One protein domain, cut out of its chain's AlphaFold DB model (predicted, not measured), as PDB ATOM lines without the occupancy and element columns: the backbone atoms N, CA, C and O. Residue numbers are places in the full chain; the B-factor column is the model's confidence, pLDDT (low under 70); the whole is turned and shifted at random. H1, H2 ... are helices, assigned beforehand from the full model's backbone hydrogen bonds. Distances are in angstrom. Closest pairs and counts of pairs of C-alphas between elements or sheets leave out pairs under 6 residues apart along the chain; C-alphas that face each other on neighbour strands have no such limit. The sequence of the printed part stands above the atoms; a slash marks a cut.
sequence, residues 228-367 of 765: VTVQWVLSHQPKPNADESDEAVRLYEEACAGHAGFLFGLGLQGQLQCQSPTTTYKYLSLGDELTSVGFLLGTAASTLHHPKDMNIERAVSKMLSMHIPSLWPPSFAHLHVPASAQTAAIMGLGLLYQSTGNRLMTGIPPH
ATOM      1  N   VAL A 228     -28.260  25.488  25.140       79.44
ATOM      2  CA  VAL A 228     -27.115  26.267  25.614       79.44
ATOM      3  C   VAL A 228     -27.575  27.366  26.577       79.44
ATOM      4  O   VAL A 228     -28.609  27.999  26.368       79.44
ATOM      5  N   THR A 229     -26.800  27.623  27.636       83.00
ATOM      6  CA  THR A 229     -27.072  28.719  28.582       83.00
ATOM      7  C   THR A 229     -26.408  30.029  28.150       83.00
ATOM      8  O   THR A 229     -25.325  30.036  27.566       83.00
ATOM      9  N   VAL A 230     -27.010  31.167  28.511       81.06
ATOM     10  CA  VAL A 230     -26.462  32.520  28.250       81.06
ATOM     11  C   VAL A 230     -25.044  32.672  28.774       81.06
ATOM     12  O   VAL A 230     -24.168  33.201  28.096       81.06
ATOM     13  N   GLN A 231     -24.826  32.187  29.997       83.44
ATOM     14  CA  GLN A 231     -23.553  32.299  30.690       83.44
ATOM     15  C   GLN A 231     -22.454  31.538  29.953       83.44
ATOM     16  O   GLN A 231     -21.319  32.005  29.879       83.44
ATOM     17  N   TRP A 232     -22.798  30.390  29.369       86.06
ATOM     18  CA  TRP A 232     -21.876  29.629  28.544       86.06
ATOM     19  C   TRP A 232     -21.562  30.356  27.232       86.06
ATOM     20  O   TRP A 232     -20.402  30.428  26.850       86.06
ATOM     21  N   VAL A 233     -22.533  30.996  26.572       86.50
ATOM     22  CA  VAL A 233     -22.241  31.808  25.371       86.50
ATOM     23  C   VAL A 233     -21.314  32.983  25.710       86.50
ATOM     24  O   VAL A 233     -20.342  33.242  25.001       86.50
ATOM     25  N   LEU A 234     -21.563  33.663  26.832       85.06
ATOM     26  CA  LEU A 234     -20.734  34.776  27.296       85.06
ATOM     27  C   LEU A 234     -19.322  34.340  27.713       85.06
ATOM     28  O   LEU A 234     -18.395  35.141  27.601       85.06
ATOM     29  N   SER A 235     -19.127  33.091  28.149       85.75
ATOM     30  CA  SER A 235     -17.793  32.568  28.483       85.75
ATOM     31  C   SER A 235     -16.893  32.391  27.255       85.75
ATOM     32  O   SER A 235     -15.670  32.356  27.396       85.75
ATOM     33  N   HIS A 236     -17.475  32.329  26.052       86.00
ATOM     34  CA  HIS A 236     -16.731  32.233  24.795       86.00
ATOM     35  C   HIS A 236     -16.217  33.588  24.300       86.00
ATOM     36  O   HIS A 236     -15.358  33.604  23.415       86.00
ATOM     37  N   GLN A 237     -16.680  34.697  24.887       86.19
ATOM     38  CA  GLN A 237     -16.266  36.037  24.492       86.19
ATOM     39  C   GLN A 237     -14.754  36.232  24.733       86.19
ATOM     40  O   GLN A 237     -14.284  36.020  25.858       86.19
ATOM     41  N   PRO A 238     -13.982  36.649  23.712       86.56
ATOM     42  CA  PRO A 238     -12.573  36.985  23.878       86.56
ATOM     43  C   PRO A 238     -12.420  38.148  24.856       86.56
ATOM     44  O   PRO A 238     -13.182  39.117  24.810       86.56
ATOM     45  N   LYS A 239     -11.426  38.064  25.739       84.69
ATOM     46  CA  LYS A 239     -11.062  39.166  26.633       84.69
ATOM     47  C   LYS A 239      -9.889  39.931  26.019       84.69
ATOM     48  O   LYS A 239      -9.005  39.272  25.474       84.69
ATOM     49  N   PRO A 240      -9.887  41.272  26.080       78.62
ATOM     50  CA  PRO A 240      -8.739  42.047  25.635       78.62
ATOM     51  C   PRO A 240      -7.529  41.678  26.497       78.62
ATOM     52  O   PRO A 240      -7.643  41.563  27.721       78.62
ATOM     53  N   ASN A 241      -6.393  41.443  25.847       77.31
ATOM     54  CA  ASN A 241      -5.129  41.219  26.541       77.31
ATOM     55  C   ASN A 241      -4.601  42.560  27.070       77.31
ATOM     56  O   ASN A 241      -4.869  43.603  26.483       77.31
ATOM     57  N   ALA A 242      -3.852  42.533  28.175       73.06
ATOM     58  CA  ALA A 242      -3.205  43.731  28.719       73.06
ATOM     59  C   ALA A 242      -2.017  44.211  27.858       73.06
ATOM     60  O   ALA A 242      -1.555  45.336  28.025       73.06
ATOM     61  N   ASP A 243      -1.538  43.362  26.945       77.06
ATOM     62  CA  ASP A 243      -0.422  43.655  26.054       77.06
ATOM     63  C   ASP A 243      -0.911  44.439  24.822       77.06
ATOM     64  O   ASP A 243      -1.607  43.889  23.970       77.06
ATOM     65  N   GLU A 244      -0.500  45.702  24.687       77.12
ATOM     66  CA  GLU A 244      -0.865  46.593  23.564       77.12
ATOM     67  C   GLU A 244       0.006  46.397  22.303       77.12
ATOM     68  O   GLU A 244       0.112  47.283  21.460       77.12
ATOM     69  N   SER A 245       0.673  45.249  22.155       82.81
ATOM     70  CA  SER A 245       1.462  44.976  20.944       82.81
ATOM     71  C   SER A 245       0.563  44.826  19.709       82.81
ATOM     72  O   SER A 245      -0.511  44.229  19.794       82.81
ATOM     73  N   ASP A 246       1.028  45.285  18.541       78.94
ATOM     74  CA  ASP A 246       0.293  45.162  17.268       78.94
ATOM     75  C   ASP A 246      -0.126  43.711  16.958       78.94
ATOM     76  O   ASP A 246      -1.168  43.469  16.351       78.94
ATOM     77  N   GLU A 247       0.671  42.725  17.382       79.94
ATOM     78  CA  GLU A 247       0.353  41.301  17.237       79.94
ATOM     79  C   GLU A 247      -0.768  40.860  18.193       79.94
ATOM     80  O   GLU A 247      -1.688  40.153  17.778       79.94
ATOM     81  N   ALA A 248      -0.747  41.313  19.449       82.56
ATOM     82  CA  ALA A 248      -1.786  41.001  20.429       82.56
ATOM     83  C   ALA A 248      -3.142  41.627  20.064       82.56
ATOM     84  O   ALA A 248      -4.173  40.969  20.219       82.56
ATOM     85  N   VAL A 249      -3.143  42.854  19.529       84.06
ATOM     86  CA  VAL A 249      -4.356  43.521  19.025       84.06
ATOM     87  C   VAL A 249      -4.959  42.727  17.866       84.06
ATOM     88  O   VAL A 249      -6.142  42.392  17.902       84.06
ATOM     89  N   ARG A 250      -4.140  42.318  16.889       81.88
ATOM     90  CA  ARG A 250      -4.595  41.487  15.759       81.88
ATOM     91  C   ARG A 250      -5.154  40.141  16.209       81.88
ATOM     92  O   ARG A 250      -6.206  39.725  15.739       81.88
ATOM     93  N   LEU A 251      -4.482  39.457  17.136       84.56
ATOM     94  CA  LEU A 251      -4.966  38.183  17.679       84.56
ATOM     95  C   LEU A 251      -6.306  38.343  18.410       84.56
ATOM     96  O   LEU A 251      -7.156  37.453  18.341       84.56
ATOM     97  N   TYR A 252      -6.509  39.471  19.093       88.00
ATOM     98  CA  TYR A 252      -7.786  39.799  19.714       88.00
ATOM     99  C   TYR A 252      -8.884  40.042  18.668       88.00
ATOM    100  O   TYR A 252      -9.962  39.459  18.785       88.00
ATOM    101  N   GLU A 253      -8.610  40.819  17.617       87.88
ATOM    102  CA  GLU A 253      -9.539  41.052  16.498       87.88
ATOM    103  C   GLU A 253      -9.916  39.744  15.780       87.88
ATOM    104  O   GLU A 253     -11.096  39.478  15.538       87.88
ATOM    105  N   GLU A 254      -8.947  38.860  15.525       88.19
ATOM    106  CA  GLU A 254      -9.195  37.532  14.953       88.19
ATOM    107  C   GLU A 254     -10.060  36.651  15.864       88.19
ATOM    108  O   GLU A 254     -10.958  35.945  15.390       88.19
ATOM    109  N   ALA A 255      -9.824  36.699  17.178       89.12
ATOM    110  CA  ALA A 255     -10.642  35.986  18.151       89.12
ATOM    111  C   ALA A 255     -12.073  36.548  18.212       89.12
ATOM    112  O   ALA A 255     -13.025  35.775  18.349       89.12
ATOM    113  N   CYS A 256     -12.243  37.867  18.077       91.25
ATOM    114  CA  CYS A 256     -13.545  38.527  17.977       91.25
ATOM    115  C   CYS A 256     -14.289  38.105  16.708       91.25
ATOM    116  O   CYS A 256     -15.445  37.695  16.801       91.25
ATOM    117  N   ALA A 257     -13.613  38.074  15.555       92.88
ATOM    118  CA  ALA A 257     -14.177  37.568  14.306       92.88
ATOM    119  C   ALA A 257     -14.618  36.096  14.429       92.88
ATOM    120  O   ALA A 257     -15.719  35.730  14.010       92.88
ATOM    121  N   GLY A 258     -13.801  35.252  15.068       93.44
ATOM    122  CA  GLY A 258     -14.156  33.866  15.380       93.44
ATOM    123  C   GLY A 258     -15.376  33.747  16.299       93.44
ATOM    124  O   GLY A 258     -16.279  32.952  16.033       93.44
ATOM    125  N   HIS A 259     -15.453  34.564  17.352       92.56
ATOM    126  CA  HIS A 259     -16.603  34.604  18.260       92.56
ATOM    127  C   HIS A 259     -17.881  35.095  17.565       92.56
ATOM    128  O   HIS A 259     -18.950  34.520  17.759       92.56
ATOM    129  N   ALA A 260     -17.780  36.101  16.700       94.12
ATOM    130  CA  ALA A 260     -18.887  36.592  15.887       94.12
ATOM    131  C   ALA A 260     -19.487  35.487  15.002       94.12
ATOM    132  O   ALA A 260     -20.707  35.302  14.953       94.12
ATOM    133  N   GLY A 261     -18.626  34.696  14.360       95.31
ATOM    134  CA  GLY A 261     -19.048  33.530  13.593       95.31
ATOM    135  C   GLY A 261     -19.666  32.436  14.463       95.31
ATOM    136  O   GLY A 261     -20.671  31.828  14.095       95.31
ATOM    137  N   PHE A 262     -19.110  32.206  15.652       93.50
ATOM    138  CA  PHE A 262     -19.662  31.260  16.620       93.50
ATOM    139  C   PHE A 262     -21.095  31.636  17.041       93.50
ATOM    140  O   PHE A 262     -21.975  30.775  17.036       93.50
ATOM    141  N   LEU A 263     -21.368  32.921  17.301       92.62
ATOM    142  CA  LEU A 263     -22.724  33.424  17.570       92.62
ATOM    143  C   LEU A 263     -23.677  33.153  16.402       92.62
ATOM    144  O   LEU A 263     -24.792  32.676  16.618       92.62
ATOM    145  N   PHE A 264     -23.236  33.410  15.169       94.44
ATOM    146  CA  PHE A 264     -24.054  33.136  13.991       94.44
ATOM    147  C   PHE A 264     -24.400  31.647  13.877       94.44
ATOM    148  O   PHE A 264     -25.563  31.299  13.678       94.44
ATOM    149  N   GLY A 265     -23.419  30.759  14.073       93.38
ATOM    150  CA  GLY A 265     -23.642  29.313  14.045       93.38
ATOM    151  C   GLY A 265     -24.588  28.814  15.145       93.38
ATOM    152  O   GLY A 265     -25.430  27.964  14.866       93.38
ATOM    153  N   LEU A 266     -24.534  29.381  16.358       91.12
ATOM    154  CA  LEU A 266     -25.521  29.103  17.416       91.12
ATOM    155  C   LEU A 266     -26.932  29.561  17.022       91.12
ATOM    156  O   LEU A 266     -27.921  28.905  17.350       91.12
ATOM    157  N   GLY A 267     -27.031  30.687  16.316       90.94
ATOM    158  CA  GLY A 267     -28.287  31.183  15.763       90.94
ATOM    159  C   GLY A 267     -28.877  30.261  14.701       90.94
ATOM    160  O   GLY A 267     -30.068  29.962  14.746       90.94
ATOM    161  N   LEU A 268     -28.037  29.732  13.805       90.81
ATOM    162  CA  LEU A 268     -28.440  28.742  12.801       90.81
ATOM    163  C   LEU A 268     -28.937  27.428  13.416       90.81
ATOM    164  O   LEU A 268     -29.779  26.782  12.808       90.81
ATOM    165  N   GLN A 269     -28.452  27.049  14.601       87.81
ATOM    166  CA  GLN A 269     -28.946  25.885  15.352       87.81
ATOM    167  C   GLN A 269     -30.204  26.186  16.189       87.81
ATOM    168  O   GLN A 269     -30.717  25.301  16.868       87.81
ATOM    169  N   GLY A 270     -30.692  27.433  16.208       85.75
ATOM    170  CA  GLY A 270     -31.830  27.834  17.045       85.75
ATOM    171  C   GLY A 270     -31.501  28.002  18.533       85.75
ATOM    172  O   GLY A 270     -32.405  28.142  19.355       85.75
ATOM    173  N   GLN A 271     -30.223  27.997  18.915       83.19
ATOM    174  CA  GLN A 271     -29.790  28.071  20.317       83.19
ATOM    175  C   GLN A 271     -29.588  29.514  20.796       83.19
ATOM    176  O   GLN A 271     -29.666  29.794  21.994       83.19
ATOM    177  N   LEU A 272     -29.365  30.454  19.872       77.62
ATOM    178  CA  LEU A 272     -29.235  31.878  20.177       77.62
ATOM    179  C   LEU A 272     -30.623  32.519  20.326       77.62
ATOM    180  O   LEU A 272     -31.080  33.267  19.464       77.62
ATOM    181  N   GLN A 273     -31.352  32.183  21.389       68.38
ATOM    182  CA  GLN A 273     -32.565  32.933  21.732       68.38
ATOM    183  C   GLN A 273     -32.175  34.365  22.102       68.38
ATOM    184  O   GLN A 273     -31.109  34.564  22.684       68.38
ATOM    185  N   CYS A 274     -33.008  35.355  21.763       55.62
ATOM    186  CA  CYS A 274     -32.802  36.749  22.156       55.62
ATOM    187  C   CYS A 274     -32.781  36.865  23.676       55.62
ATOM    188  O   CYS A 274     -33.796  37.063  24.341       55.62
ATOM    189  N   GLN A 275     -31.577  36.716  24.207       56.06
ATOM    190  CA  GLN A 275     -31.253  36.971  25.585       56.06
ATOM    191  C   GLN A 275     -31.547  38.436  25.857       56.06
ATOM    192  O   GLN A 275     -31.364  39.271  24.972       56.06
ATOM    193  N   SER A 276     -32.036  38.692  27.069       67.88
ATOM    194  CA  SER A 276     -32.253  39.995  27.706       67.88
ATOM    195  C   SER A 276     -31.705  41.228  26.952       67.88
ATOM    196  O   SER A 276     -30.566  41.208  26.474       67.88
ATOM    197  N   PRO A 277     -32.424  42.368  26.940       75.19
ATOM    198  CA  PRO A 277     -31.945  43.616  26.327       75.19
ATOM    199  C   PRO A 277     -30.487  43.973  26.677       75.19
ATOM    200  O   PRO A 277     -29.752  44.483  25.836       75.19
ATOM    201  N   THR A 278     -30.035  43.614  27.882       81.81
ATOM    202  CA  THR A 278     -28.653  43.734  28.366       81.81
ATOM    203  C   THR A 278     -27.622  42.991  27.510       81.81
ATOM    204  O   THR A 278     -26.570  43.544  27.203       81.81
ATOM    205  N   THR A 279     -27.900  41.748  27.108       80.81
ATOM    206  CA  THR A 279     -26.975  40.935  26.295       80.81
ATOM    207  C   THR A 279     -26.899  41.464  24.868       80.81
ATOM    208  O   THR A 279     -25.815  41.564  24.299       80.81
ATOM    209  N   THR A 280     -28.049  41.863  24.321       84.25
ATOM    210  CA  THR A 280     -28.140  42.504  23.002       84.25
ATOM    211  C   THR A 280     -27.328  43.796  22.969       84.25
ATOM    212  O   THR A 280     -26.503  43.984  22.077       84.25
ATOM    213  N   TYR A 281     -27.493  44.651  23.984       84.12
ATOM    214  CA  TYR A 281     -26.699  45.867  24.125       84.12
ATOM    215  C   TYR A 281     -25.204  45.552  24.221       84.12
ATOM    216  O   TYR A 281     -24.429  46.146  23.487       84.12
ATOM    217  N   LYS A 282     -24.801  44.570  25.040       85.38
ATOM    218  CA  LYS A 282     -23.389  44.199  25.220       85.38
ATOM    219  C   LYS A 282     -22.691  43.807  23.913       85.38
ATOM    220  O   LYS A 282     -21.518  44.120  23.757       85.38
ATOM    221  N   TYR A 283     -23.368  43.098  23.006       86.62
ATOM    222  CA  TYR A 283     -22.768  42.687  21.732       86.62
ATOM    223  C   TYR A 283     -22.788  43.794  20.676       86.62
ATOM    224  O   TYR A 283     -21.804  43.956  19.963       86.62
ATOM    225  N   LEU A 284     -23.869  44.576  20.596       86.50
ATOM    226  CA  LEU A 284     -24.007  45.632  19.588       86.50
ATOM    227  C   LEU A 284     -23.279  46.931  19.969       86.50
ATOM    228  O   LEU A 284     -22.866  47.679  19.089       86.50
ATOM    229  N   SER A 285     -23.061  47.202  21.262       82.69
ATOM    230  CA  SER A 285     -22.334  48.394  21.720       82.69
ATOM    231  C   SER A 285     -20.832  48.339  21.437       82.69
ATOM    232  O   SER A 285     -20.170  49.365  21.523       82.69
ATOM    233  N   LEU A 286     -20.282  47.151  21.153       75.44
ATOM    234  CA  LEU A 286     -18.851  46.964  20.884       75.44
ATOM    235  C   LEU A 286     -18.418  47.557  19.537       75.44
ATOM    236  O   LEU A 286     -17.226  47.745  19.330       75.44
ATOM    237  N   GLY A 287     -19.357  47.851  18.629       72.75
ATOM    238  CA  GLY A 287     -19.072  48.516  17.353       72.75
ATOM    239  C   GLY A 287     -18.333  47.663  16.316       72.75
ATOM    240  O   GLY A 287     -18.107  48.142  15.209       72.75
ATOM    241  N   ASP A 288     -17.988  46.412  16.636       86.75
ATOM    242  CA  ASP A 288     -17.377  45.481  15.688       86.75
ATOM    243  C   ASP A 288     -18.379  45.052  14.601       86.75
ATOM    244  O   ASP A 288     -19.506  44.612  14.876       86.75
ATOM    245  N   GLU A 289     -17.944  45.174  13.349       90.62
ATOM    246  CA  GLU A 289     -18.742  44.911  12.156       90.62
ATOM    247  C   GLU A 289     -19.169  43.440  12.088       90.62
ATOM    248  O   GLU A 289     -20.353  43.138  11.904       90.62
ATOM    249  N   LEU A 290     -18.231  42.513  12.307       92.44
ATOM    250  CA  LEU A 290     -18.499  41.079  12.195       92.44
ATOM    251  C   LEU A 290     -19.379  40.573  13.333       92.44
ATOM    252  O   LEU A 290     -20.304  39.792  13.085       92.44
ATOM    253  N   THR A 291     -19.147  41.037  14.564       91.69
ATOM    254  CA  THR A 291     -20.012  40.722  15.712       91.69
ATOM    255  C   THR A 291     -21.447  41.175  15.464       91.69
ATOM    256  O   THR A 291     -22.380  40.410  15.724       91.69
ATOM    257  N   SER A 292     -21.633  42.365  14.885       91.69
ATOM    258  CA  SER A 292     -22.955  42.868  14.495       91.69
ATOM    259  C   SER A 292     -23.609  41.971  13.439       91.69
ATOM    260  O   SER A 292     -24.744  41.533  13.626       91.69
ATOM    261  N   VAL A 293     -22.887  41.614  12.370       93.69
ATOM    262  CA  VAL A 293     -23.375  40.702  11.316       93.69
ATOM    263  C   VAL A 293     -23.798  39.352  11.899       93.69
ATOM    264  O   VAL A 293     -24.917  38.894  11.654       93.69
ATOM    265  N   GLY A 294     -22.928  38.724  12.693       93.25
ATOM    266  CA  GLY A 294     -23.170  37.394  13.240       93.25
ATOM    267  C   GLY A 294     -24.317  37.355  14.249       93.25
ATOM    268  O   GLY A 294     -25.126  36.425  14.229       93.25
ATOM    269  N   PHE A 295     -24.442  38.384  15.089       91.94
ATOM    270  CA  PHE A 295     -25.516  38.482  16.075       91.94
ATOM    271  C   PHE A 295     -26.876  38.810  15.438       91.94
ATOM    272  O   PHE A 295     -27.871  38.154  15.759       91.94
ATOM    273  N   LEU A 296     -26.943  39.774  14.510       91.69
ATOM    274  CA  LEU A 296     -28.191  40.158  13.831       91.69
ATOM    275  C   LEU A 296     -28.756  39.005  12.990       91.69
ATOM    276  O   LEU A 296     -29.933  38.669  13.119       91.69
ATOM    277  N   LEU A 297     -27.918  38.351  12.176       92.62
ATOM    278  CA  LEU A 297     -28.345  37.183  11.399       92.62
ATOM    279  C   LEU A 297     -28.625  35.973  12.289       92.62
ATOM    280  O   LEU A 297     -29.585  35.251  12.039       92.62
ATOM    281  N   GLY A 298     -27.816  35.746  13.327       91.88
ATOM    282  CA  GLY A 298     -27.981  34.606  14.227       91.88
ATOM    283  C   GLY A 298     -29.292  34.662  15.010       91.88
ATOM    284  O   GLY A 298     -30.022  33.676  15.070       91.88
ATOM    285  N   THR A 299     -29.636  35.827  15.561       89.69
ATOM    286  CA  THR A 299     -30.911  36.027  16.271       89.69
ATOM    287  C   THR A 299     -32.112  35.905  15.334       89.69
ATOM    288  O   THR A 299     -33.096  35.270  15.706       89.69
ATOM    289  N   ALA A 300     -32.020  36.429  14.106       90.25
ATOM    290  CA  ALA A 300     -33.063  36.281  13.089       90.25
ATOM    291  C   ALA A 300     -33.215  34.837  12.574       90.25
ATOM    292  O   ALA A 300     -34.325  34.393  12.313       90.25
ATOM    293  N   ALA A 301     -32.125  34.078  12.440       90.75
ATOM    294  CA  ALA A 301     -32.187  32.668  12.052       90.75
ATOM    295  C   ALA A 301     -32.744  31.780  13.178       90.75
ATOM    296  O   ALA A 301     -33.430  30.790  12.920       90.75
ATOM    297  N   SER A 302     -32.488  32.152  14.432       88.88
ATOM    298  CA  SER A 302     -32.965  31.414  15.600       88.88
ATOM    299  C   SER A 302     -34.493  31.411  15.699       88.88
ATOM    300  O   SER A 302     -35.083  30.388  16.049       88.88
ATOM    301  N   THR A 303     -35.165  32.498  15.296       85.00
ATOM    302  CA  THR A 303     -36.638  32.568  15.310       85.00
ATOM    303  C   THR A 303     -37.308  31.568  14.365       85.00
ATOM    304  O   THR A 303     -38.466  31.237  14.586       85.00
ATOM    305  N   LEU A 304     -36.602  31.032  13.361       82.38
ATOM    306  CA  LEU A 304     -37.141  30.003  12.460       82.38
ATOM    307  C   LEU A 304     -37.328  28.637  13.138       82.38
ATOM    308  O   LEU A 304     -38.107  27.818  12.651       82.38
ATOM    309  N   HIS A 305     -36.595  28.380  14.222       77.50
ATOM    310  CA  HIS A 305     -36.598  27.096  14.928       77.50
ATOM    311  C   HIS A 305     -37.616  27.049  16.070       77.50
ATOM    312  O   HIS A 305     -38.030  25.966  16.481       77.50
ATOM    313  N   HIS A 306     -38.018  28.213  16.583       75.69
ATOM    314  CA  HIS A 306     -38.977  28.332  17.679       75.69
ATOM    315  C   HIS A 306     -40.392  28.569  17.138       75.69
ATOM    316  O   HIS A 306     -40.554  29.111  16.043       75.69
ATOM    317  N   PRO A 307     -41.441  28.175  17.884       73.25
ATOM    318  CA  PRO A 307     -42.800  28.590  17.556       73.25
ATOM    319  C   PRO A 307     -42.877  30.122  17.467       73.25
ATOM    320  O   PRO A 307     -42.158  30.832  18.171       73.25
ATOM    321  N   LYS A 308     -43.739  30.627  16.573       74.75
ATOM    322  CA  LYS A 308     -43.874  32.063  16.292       74.75
ATOM    323  C   LYS A 308     -44.358  32.837  17.518       74.75
ATOM    324  O   LYS A 308     -45.558  33.010  17.731       74.75
ATOM    325  N   ASP A 309     -43.409  33.327  18.305       79.25
ATOM    326  CA  ASP A 309     -43.655  34.182  19.456       79.25
ATOM    327  C   ASP A 309     -43.609  35.654  19.042       79.25
ATOM    328  O   ASP A 309     -42.545  36.261  18.892       79.25
ATOM    329  N   MET A 310     -44.788  36.275  18.954       77.94
ATOM    330  CA  MET A 310     -44.956  37.677  18.543       77.94
ATOM    331  C   MET A 310     -44.100  38.678  19.335       77.94
ATOM    332  O   MET A 310     -43.767  39.751  18.829       77.94
ATOM    333  N   ASN A 311     -43.764  38.375  20.591       81.75
ATOM    334  CA  ASN A 311     -42.937  39.248  21.425       81.75
ATOM    335  C   ASN A 311     -41.460  39.205  21.020       81.75
ATOM    336  O   ASN A 311     -40.834  40.262  20.914       81.75
ATOM    337  N   ILE A 312     -40.931  38.009  20.756       81.31
ATOM    338  CA  ILE A 312     -39.544  37.803  20.326       81.31
ATOM    339  C   ILE A 312     -39.377  38.350  18.909       81.31
ATOM    340  O   ILE A 312     -38.478  39.153  18.664       81.31
ATOM    341  N   GLU A 313     -40.304  38.028  18.006       83.56
ATOM    342  CA  GLU A 313     -40.285  38.527  16.628       83.56
ATOM    343  C   GLU A 313     -40.330  40.060  16.573       83.56
ATOM    344  O   GLU A 313     -39.569  40.687  15.835       83.56
ATOM    345  N   ARG A 314     -41.165  40.704  17.400       85.81
ATOM    346  CA  ARG A 314     -41.230  42.172  17.469       85.81
ATOM    347  C   ARG A 314     -39.937  42.783  18.014       85.81
ATOM    348  O   ARG A 314     -39.540  43.849  17.546       85.81
ATOM    349  N   ALA A 315     -39.295  42.147  18.994       86.56
ATOM    350  CA  ALA A 315     -38.018  42.609  19.535       86.56
ATOM    351  C   ALA A 315     -36.895  42.516  18.486       86.56
ATOM    352  O   ALA A 315     -36.193  43.502  18.257       86.56
ATOM    353  N   VAL A 316     -36.796  41.380  17.788       88.56
ATOM    354  CA  VAL A 316     -35.835  41.158  16.695       88.56
ATOM    355  C   VAL A 316     -36.087  42.124  15.538       88.56
ATOM    356  O   VAL A 316     -35.159  42.778  15.075       88.56
ATOM    357  N   SER A 317     -37.343  42.302  15.123       88.69
ATOM    358  CA  SER A 317     -37.724  43.243  14.060       88.69
ATOM    359  C   SER A 317     -37.296  44.680  14.375       88.69
ATOM    360  O   SER A 317     -36.695  45.348  13.532       88.69
ATOM    361  N   LYS A 318     -37.529  45.148  15.613       88.75
ATOM    362  CA  LYS A 318     -37.075  46.475  16.065       88.75
ATOM    363  C   LYS A 318     -35.553  46.595  16.030       88.75
ATOM    364  O   LYS A 318     -35.040  47.591  15.534       88.75
ATOM    365  N   MET A 319     -34.845  45.581  16.525       88.62
ATOM    366  CA  MET A 319     -33.383  45.539  16.512       88.62
ATOM    367  C   MET A 319     -32.821  45.621  15.089       88.62
ATOM    368  O   MET A 319     -31.948  46.446  14.833       88.62
ATOM    369  N   LEU A 320     -33.348  44.832  14.152       89.12
ATOM    370  CA  LEU A 320     -32.921  44.852  12.750       89.12
ATOM    371  C   LEU A 320     -33.253  46.193  12.081       89.12
ATOM    372  O   LEU A 320     -32.419  46.753  11.378       89.12
ATOM    373  N   SER A 321     -34.431  46.760  12.361       88.50
ATOM    374  CA  SER A 321     -34.858  48.045  11.788       88.50
ATOM    375  C   SER A 321     -33.958  49.213  12.204       88.50
ATOM    376  O   SER A 321     -33.742  50.130  11.417       88.50
ATOM    377  N   MET A 322     -33.373  49.174  13.409       87.56
ATOM    378  CA  MET A 322     -32.384  50.173  13.844       87.56
ATOM    379  C   MET A 322     -31.086  50.138  13.030       87.56
ATOM    380  O   MET A 322     -30.361  51.121  13.040       87.56
ATOM    381  N   HIS A 323     -30.799  49.061  12.303       88.00
ATOM    382  CA  HIS A 323     -29.591  48.930  11.481       88.00
ATOM    383  C   HIS A 323     -29.854  49.215   9.998       88.00
ATOM    384  O   HIS A 323     -28.961  49.027   9.178       88.00
ATOM    385  N   ILE A 324     -31.063  49.663   9.641       88.44
ATOM    386  CA  ILE A 324     -31.449  49.975   8.264       88.44
ATOM    387  C   ILE A 324     -31.770  51.471   8.174       88.44
ATOM    388  O   ILE A 324     -32.847  51.886   8.611       88.44
ATOM    389  N   PRO A 325     -30.883  52.282   7.569       85.19
ATOM    390  CA  PRO A 325     -31.060  53.732   7.493       85.19
ATOM    391  C   PRO A 325     -32.380  54.179   6.851       85.19
ATOM    392  O   PRO A 325     -32.949  55.192   7.247       85.19
ATOM    393  N   SER A 326     -32.922  53.406   5.903       82.25
ATOM    394  CA  SER A 326     -34.190  53.730   5.229       82.25
ATOM    395  C   SER A 326     -35.426  53.646   6.132       82.25
ATOM    396  O   SER A 326     -36.498  54.089   5.728       82.25
ATOM    397  N   LEU A 327     -35.306  53.049   7.322       83.19
ATOM    398  CA  LEU A 327     -36.391  52.921   8.300       83.19
ATOM    399  C   LEU A 327     -36.301  53.960   9.425       83.19
ATOM    400  O   LEU A 327     -37.165  53.989  10.306       83.19
ATOM    401  N   TRP A 328     -35.265  54.799   9.427       83.81
ATOM    402  CA  TRP A 328     -35.057  55.769  10.490       83.81
ATOM    403  C   TRP A 328     -35.914  57.023  10.313       83.81
ATOM    404  O   TRP A 328     -36.095  57.515   9.197       83.81
ATOM    405  N   PRO A 329     -36.388  57.614  11.423       85.19
ATOM    406  CA  PRO A 329     -36.833  58.997  11.419       85.19
ATOM    407  C   PRO A 329     -35.711  59.935  10.937       85.19
ATOM    408  O   PRO A 329     -34.540  59.685  11.244       85.19
ATOM    409  N   PRO A 330     -36.043  61.062  10.279       76.69
ATOM    410  CA  PRO A 330     -35.055  62.021   9.771       76.69
ATOM    411  C   PRO A 330     -34.098  62.557  10.852       76.69
ATOM    412  O   PRO A 330     -32.973  62.931  10.538       76.69
ATOM    413  N   SER A 331     -34.489  62.520  12.131       82.94
ATOM    414  CA  SER A 331     -33.650  62.908  13.274       82.94
ATOM    415  C   SER A 331     -32.391  62.051  13.475       82.94
ATOM    416  O   SER A 331     -31.468  62.493  14.151       82.94
ATOM    417  N   PHE A 332     -32.338  60.834  12.918       78.44
ATOM    418  CA  PHE A 332     -31.226  59.889  13.096       78.44
ATOM    419  C   PHE A 332     -30.343  59.732  11.850       78.44
ATOM    420  O   PHE A 332     -29.459  58.880  11.830       78.44
ATOM    421  N   ALA A 333     -30.528  60.571  10.824       72.69
ATOM    422  CA  ALA A 333     -29.811  60.476   9.547       72.69
ATOM    423  C   ALA A 333     -28.275  60.609   9.651       72.69
ATOM    424  O   ALA A 333     -27.566  60.272   8.707       72.69
ATOM    425  N   HIS A 334     -27.754  61.089  10.784       75.75
ATOM    426  CA  HIS A 334     -26.317  61.255  11.025       75.75
ATOM    427  C   HIS A 334     -25.611  59.990  11.548       75.75
ATOM    428  O   HIS A 334     -24.384  59.978  11.626       75.75
ATOM    429  N   LEU A 335     -26.347  58.942  11.936       82.44
ATOM    430  CA  LEU A 335     -25.746  57.695  12.411       82.44
ATOM    431  C   LEU A 335     -25.183  56.890  11.232       82.44
ATOM    432  O   LEU A 335     -25.847  56.709  10.216       82.44
ATOM    433  N   HIS A 336     -23.965  56.371  11.374       82.00
ATOM    434  CA  HIS A 336     -23.339  55.535  10.352       82.00
ATOM    435  C   HIS A 336     -23.348  54.068  10.785       82.00
ATOM    436  O   HIS A 336     -22.784  53.719  11.820       82.00
ATOM    437  N   VAL A 337     -23.962  53.203   9.975       85.25
ATOM    438  CA  VAL A 337     -23.961  51.744  10.168       85.25
ATOM    439  C   VAL A 337     -23.196  51.096   9.009       85.25
ATOM    440  O   VAL A 337     -23.496  51.420   7.858       85.25
ATOM    441  N   PRO A 338     -22.244  50.176   9.262       87.81
ATOM    442  CA  PRO A 338     -21.505  49.477   8.206       87.81
ATOM    443  C   PRO A 338     -22.417  48.747   7.209       87.81
ATOM    444  O   PRO A 338     -23.420  48.146   7.596       87.81
ATOM    445  N   ALA A 339     -22.055  48.744   5.921       88.19
ATOM    446  CA  ALA A 339     -22.877  48.162   4.853       88.19
ATOM    447  C   ALA A 339     -23.137  46.650   5.021       88.19
ATOM    448  O   ALA A 339     -24.218  46.159   4.684       88.19
ATOM    449  N   SER A 340     -22.185  45.898   5.580       89.69
ATOM    450  CA  SER A 340     -22.372  44.471   5.869       89.69
ATOM    451  C   SER A 340     -23.426  44.235   6.958       89.69
ATOM    452  O   SER A 340     -24.267  43.352   6.803       89.69
ATOM    453  N   ALA A 341     -23.452  45.066   8.007       88.88
ATOM    454  CA  ALA A 341     -24.456  45.025   9.066       88.88
ATOM    455  C   ALA A 341     -25.845  45.419   8.539       88.88
ATOM    456  O   ALA A 341     -26.835  44.781   8.896       88.88
ATOM    457  N   GLN A 342     -25.925  46.393   7.622       90.69
ATOM    458  CA  GLN A 342     -27.172  46.723   6.918       90.69
ATOM    459  C   GLN A 342     -27.674  45.530   6.089       90.69
ATOM    460  O   GLN A 342     -28.844  45.158   6.162       90.69
ATOM    461  N   THR A 343     -26.779  44.881   5.340       90.81
ATOM    462  CA  THR A 343     -27.116  43.708   4.516       90.81
ATOM    463  C   THR A 343     -27.579  42.534   5.387       90.81
ATOM    464  O   THR A 343     -28.579  41.883   5.083       90.81
ATOM    465  N   ALA A 344     -26.896  42.295   6.510       91.62
ATOM    466  CA  ALA A 344     -27.277  41.320   7.526       91.62
ATOM    467  C   ALA A 344     -28.664  41.616   8.116       91.62
ATOM    468  O   ALA A 344     -29.481  40.704   8.252       91.62
ATOM    469  N   ALA A 345     -28.964  42.886   8.408       90.56
ATOM    470  CA  ALA A 345     -30.257  43.306   8.933       90.56
ATOM    471  C   ALA A 345     -31.400  43.098   7.927       90.56
ATOM    472  O   ALA A 345     -32.453  42.571   8.292       90.56
ATOM    473  N   ILE A 346     -31.180  43.447   6.655       89.81
ATOM    474  CA  ILE A 346     -32.149  43.241   5.567       89.81
ATOM    475  C   ILE A 346     -32.419  41.745   5.369       89.81
ATOM    476  O   ILE A 346     -33.577  41.327   5.316       89.81
ATOM    477  N   MET A 347     -31.369  40.920   5.317       90.25
ATOM    478  CA  MET A 347     -31.516  39.465   5.237       90.25
ATOM    479  C   MET A 347     -32.256  38.903   6.457       90.25
ATOM    480  O   MET A 347     -33.164  38.089   6.295       90.25
ATOM    481  N   GLY A 348     -31.933  39.371   7.666       89.62
ATOM    482  CA  GLY A 348     -32.616  38.975   8.898       89.62
ATOM    483  C   GLY A 348     -34.110  39.314   8.891       89.62
ATOM    484  O   GLY A 348     -34.924  38.481   9.289       89.62
ATOM    485  N   LEU A 349     -34.502  40.485   8.375       88.81
ATOM    486  CA  LEU A 349     -35.916  40.838   8.193       88.81
ATOM    487  C   LEU A 349     -36.594  39.929   7.166       88.81
ATOM    488  O   LEU A 349     -37.737  39.523   7.375       88.81
ATOM    489  N   GLY A 350     -35.887  39.575   6.091       86.94
ATOM    490  CA  GLY A 350     -36.355  38.607   5.101       86.94
ATOM    491  C   GLY A 350     -36.640  37.229   5.705       86.94
ATOM    492  O   GLY A 350     -37.679  36.645   5.404       86.94
ATOM    493  N   LEU A 351     -35.766  36.739   6.593       87.38
ATOM    494  CA  LEU A 351     -35.973  35.486   7.332       87.38
ATOM    495  C   LEU A 351     -37.161  35.595   8.299       87.38
ATOM    496  O   LEU A 351     -38.026  34.724   8.313       87.38
ATOM    497  N   LEU A 352     -37.244  36.690   9.057       86.56
ATOM    498  CA  LEU A 352     -38.292  36.904  10.054       86.56
ATOM    499  C   LEU A 352     -39.692  36.992   9.430       86.56
ATOM    500  O   LEU A 352     -40.649  36.401   9.925       86.56
ATOM    501  N   TYR A 353     -39.814  37.731   8.327       85.50
ATOM    502  CA  TYR A 353     -41.079  37.941   7.624       85.50
ATOM    503  C   TYR A 353     -41.300  36.951   6.475       85.50
ATOM    504  O   TYR A 353     -42.241  37.135   5.689       85.50
ATOM    505  N   GLN A 354     -40.500  35.883   6.388       83.50
ATOM    506  CA  GLN A 354     -40.634  34.866   5.352       83.50
ATOM    507  C   GLN A 354     -42.068  34.319   5.322       83.50
ATOM    508  O   GLN A 354     -42.620  33.877   6.332       83.50
ATOM    509  N   SER A 355     -42.691  34.378   4.143       76.38
ATOM    510  CA  SER A 355     -44.057  33.892   3.898       76.38
ATOM    511  C   SER A 355     -45.163  34.566   4.734       76.38
ATOM    512  O   SER A 355     -46.266  34.034   4.816       76.38
ATOM    513  N   THR A 356     -44.908  35.731   5.349       80.19
ATOM    514  CA  THR A 356     -45.920  36.458   6.150       80.19
ATOM    515  C   THR A 356     -46.807  37.401   5.333       80.19
ATOM    516  O   THR A 356     -47.890  37.757   5.784       80.19
ATOM    517  N   GLY A 357     -46.359  37.830   4.146       74.06
ATOM    518  CA  GLY A 357     -47.108  38.762   3.292       74.06
ATOM    519  C   GLY A 357     -47.216  40.194   3.839       74.06
ATOM    520  O   GLY A 357     -48.127  40.926   3.460       74.06
ATOM    521  N   ASN A 358     -46.319  40.619   4.740       79.19
ATOM    522  CA  ASN A 358     -46.370  41.960   5.326       79.19
ATOM    523  C   ASN A 358     -46.028  43.061   4.300       79.19
ATOM    524  O   ASN A 358     -44.869  43.234   3.916       79.19
ATOM    525  N   ARG A 359     -47.036  43.860   3.923       75.88
ATOM    526  CA  ARG A 359     -46.946  44.913   2.896       75.88
ATOM    527  C   ARG A 359     -45.865  45.968   3.164       75.88
ATOM    528  O   ARG A 359     -45.238  46.442   2.219       75.88
ATOM    529  N   LEU A 360     -45.649  46.347   4.426       73.50
ATOM    530  CA  LEU A 360     -44.636  47.351   4.781       73.50
ATOM    531  C   LEU A 360     -43.225  46.837   4.492       73.50
ATOM    532  O   LEU A 360     -42.398  47.565   3.958       73.50
ATOM    533  N   MET A 361     -42.981  45.564   4.793       73.50
ATOM    534  CA  MET A 361     -41.670  44.945   4.628       73.50
ATOM    535  C   MET A 361     -41.367  44.636   3.156       73.50
ATOM    536  O   MET A 361     -40.230  44.767   2.721       73.50
ATOM    537  N   THR A 362     -42.388  44.308   2.355       70.00
ATOM    538  CA  THR A 362     -42.236  44.119   0.899       70.00
ATOM    539  C   THR A 362     -41.937  45.411   0.137       70.00
ATOM    540  O   THR A 362     -41.456  45.351  -0.989       70.00
ATOM    541  N   GLY A 363     -42.263  46.572   0.716       62.62
ATOM    542  CA  GLY A 363     -42.067  47.881   0.088       62.62
ATOM    543  C   GLY A 363     -40.675  48.482   0.293       62.62
ATOM    544  O   GLY A 363     -40.399  49.534  -0.277       62.62
ATOM    545  N   ILE A 364     -39.811  47.850   1.098       66.12
ATOM    546  CA  ILE A 364     -38.450  48.334   1.352       66.12
ATOM    547  C   ILE A 364     -37.583  47.994   0.129       66.12
ATOM    548  O   ILE A 364     -37.403  46.811  -0.172       66.12
ATOM    549  N   PRO A 365     -37.044  48.987  -0.600       59.72
ATOM    550  CA  PRO A 365     -36.138  48.710  -1.702       59.72
ATOM    551  C   PRO A 365     -34.836  48.086  -1.163       59.72
ATOM    552  O   PRO A 365     -34.318  48.547  -0.146       59.72
ATOM    553  N   PRO A 366     -34.262  47.070  -1.838       55.69
ATOM    554  CA  PRO A 366     -33.018  46.420  -1.405       55.69
ATOM    555  C   PRO A 366     -31.800  47.360  -1.419       55.69
ATOM    556  O   PRO A 366     -30.770  47.041  -0.831       55.69
ATOM    557  N   HIS A 367     -31.925  48.524  -2.061       53.16
ATOM    558  CA  HIS A 367     -30.940  49.597  -2.052       53.16
ATOM    559  C   HIS A 367     -31.631  50.873  -1.571       53.16
ATOM    560  O   HIS A 367     -32.600  51.325  -2.186       53.16
TER     561      HIS A 367
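Overview. This is residues 228 to 367 of the 765 residues of the protein "Anaphase-promoting complex subunit 1" of Saprolegnia parasitica (strain CBS 223.65) (UniProt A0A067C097). Three helices, H2, H4 and H6, run the same way side by side as a layer, H4 in the middle, with H3 and H5 packed on one face of it and running back the opposite way. Short H1 is near H2, and little H7 follows H6 at the far end. The printed part has 140 residues with seven named helices, H1 to H7 in order, and no named strand: all helix. It is compact, with a radius of gyration of the C-alphas of 15.9 A and spans of 52 by 36 by 22 A.

Along the chain. Find C-alpha 230 at (-26.462, 32.520, 28.250), where H1 begins; it ends at 235. H2 runs from 246 at (0.293, 45.162, 17.268) to 268, 33.4 A. Then come H3, 277 to 284; H4, 289 to 302, 19.9 A; H5, 310 to 321, 16.0 A; H6, 339 to 352, 19.8 A; and H7, 359 to 362, ending at (-42.236, 44.119, 0.899).

Arrangement. Begin at H4, the hub, which touches four helices. It touches H2 at Gly 298 and Gly 267, closest C-alphas 3.8 A, at a shallow tilt of 13 degrees. H6 touches it at Ala 341 and Val 293, 5.0 A, at 3 degrees, the same way. H4, H5 and H6 form an up-and-down bundle, each running against the one before. H1 and H5 are apart. Every O i to N i+4 pair is within hydrogen-bond range in H1 to H6; H7 is too short for one.

Size, cuts and confidence. The farthest C-alphas, Asp 243 and Gly 357, are 52.2 A apart. The printed part has no cut. The link from H5 to H6, 17 residues, is long. Look for pLDDT under 70 at residues 273 to 276 and 363 to 367.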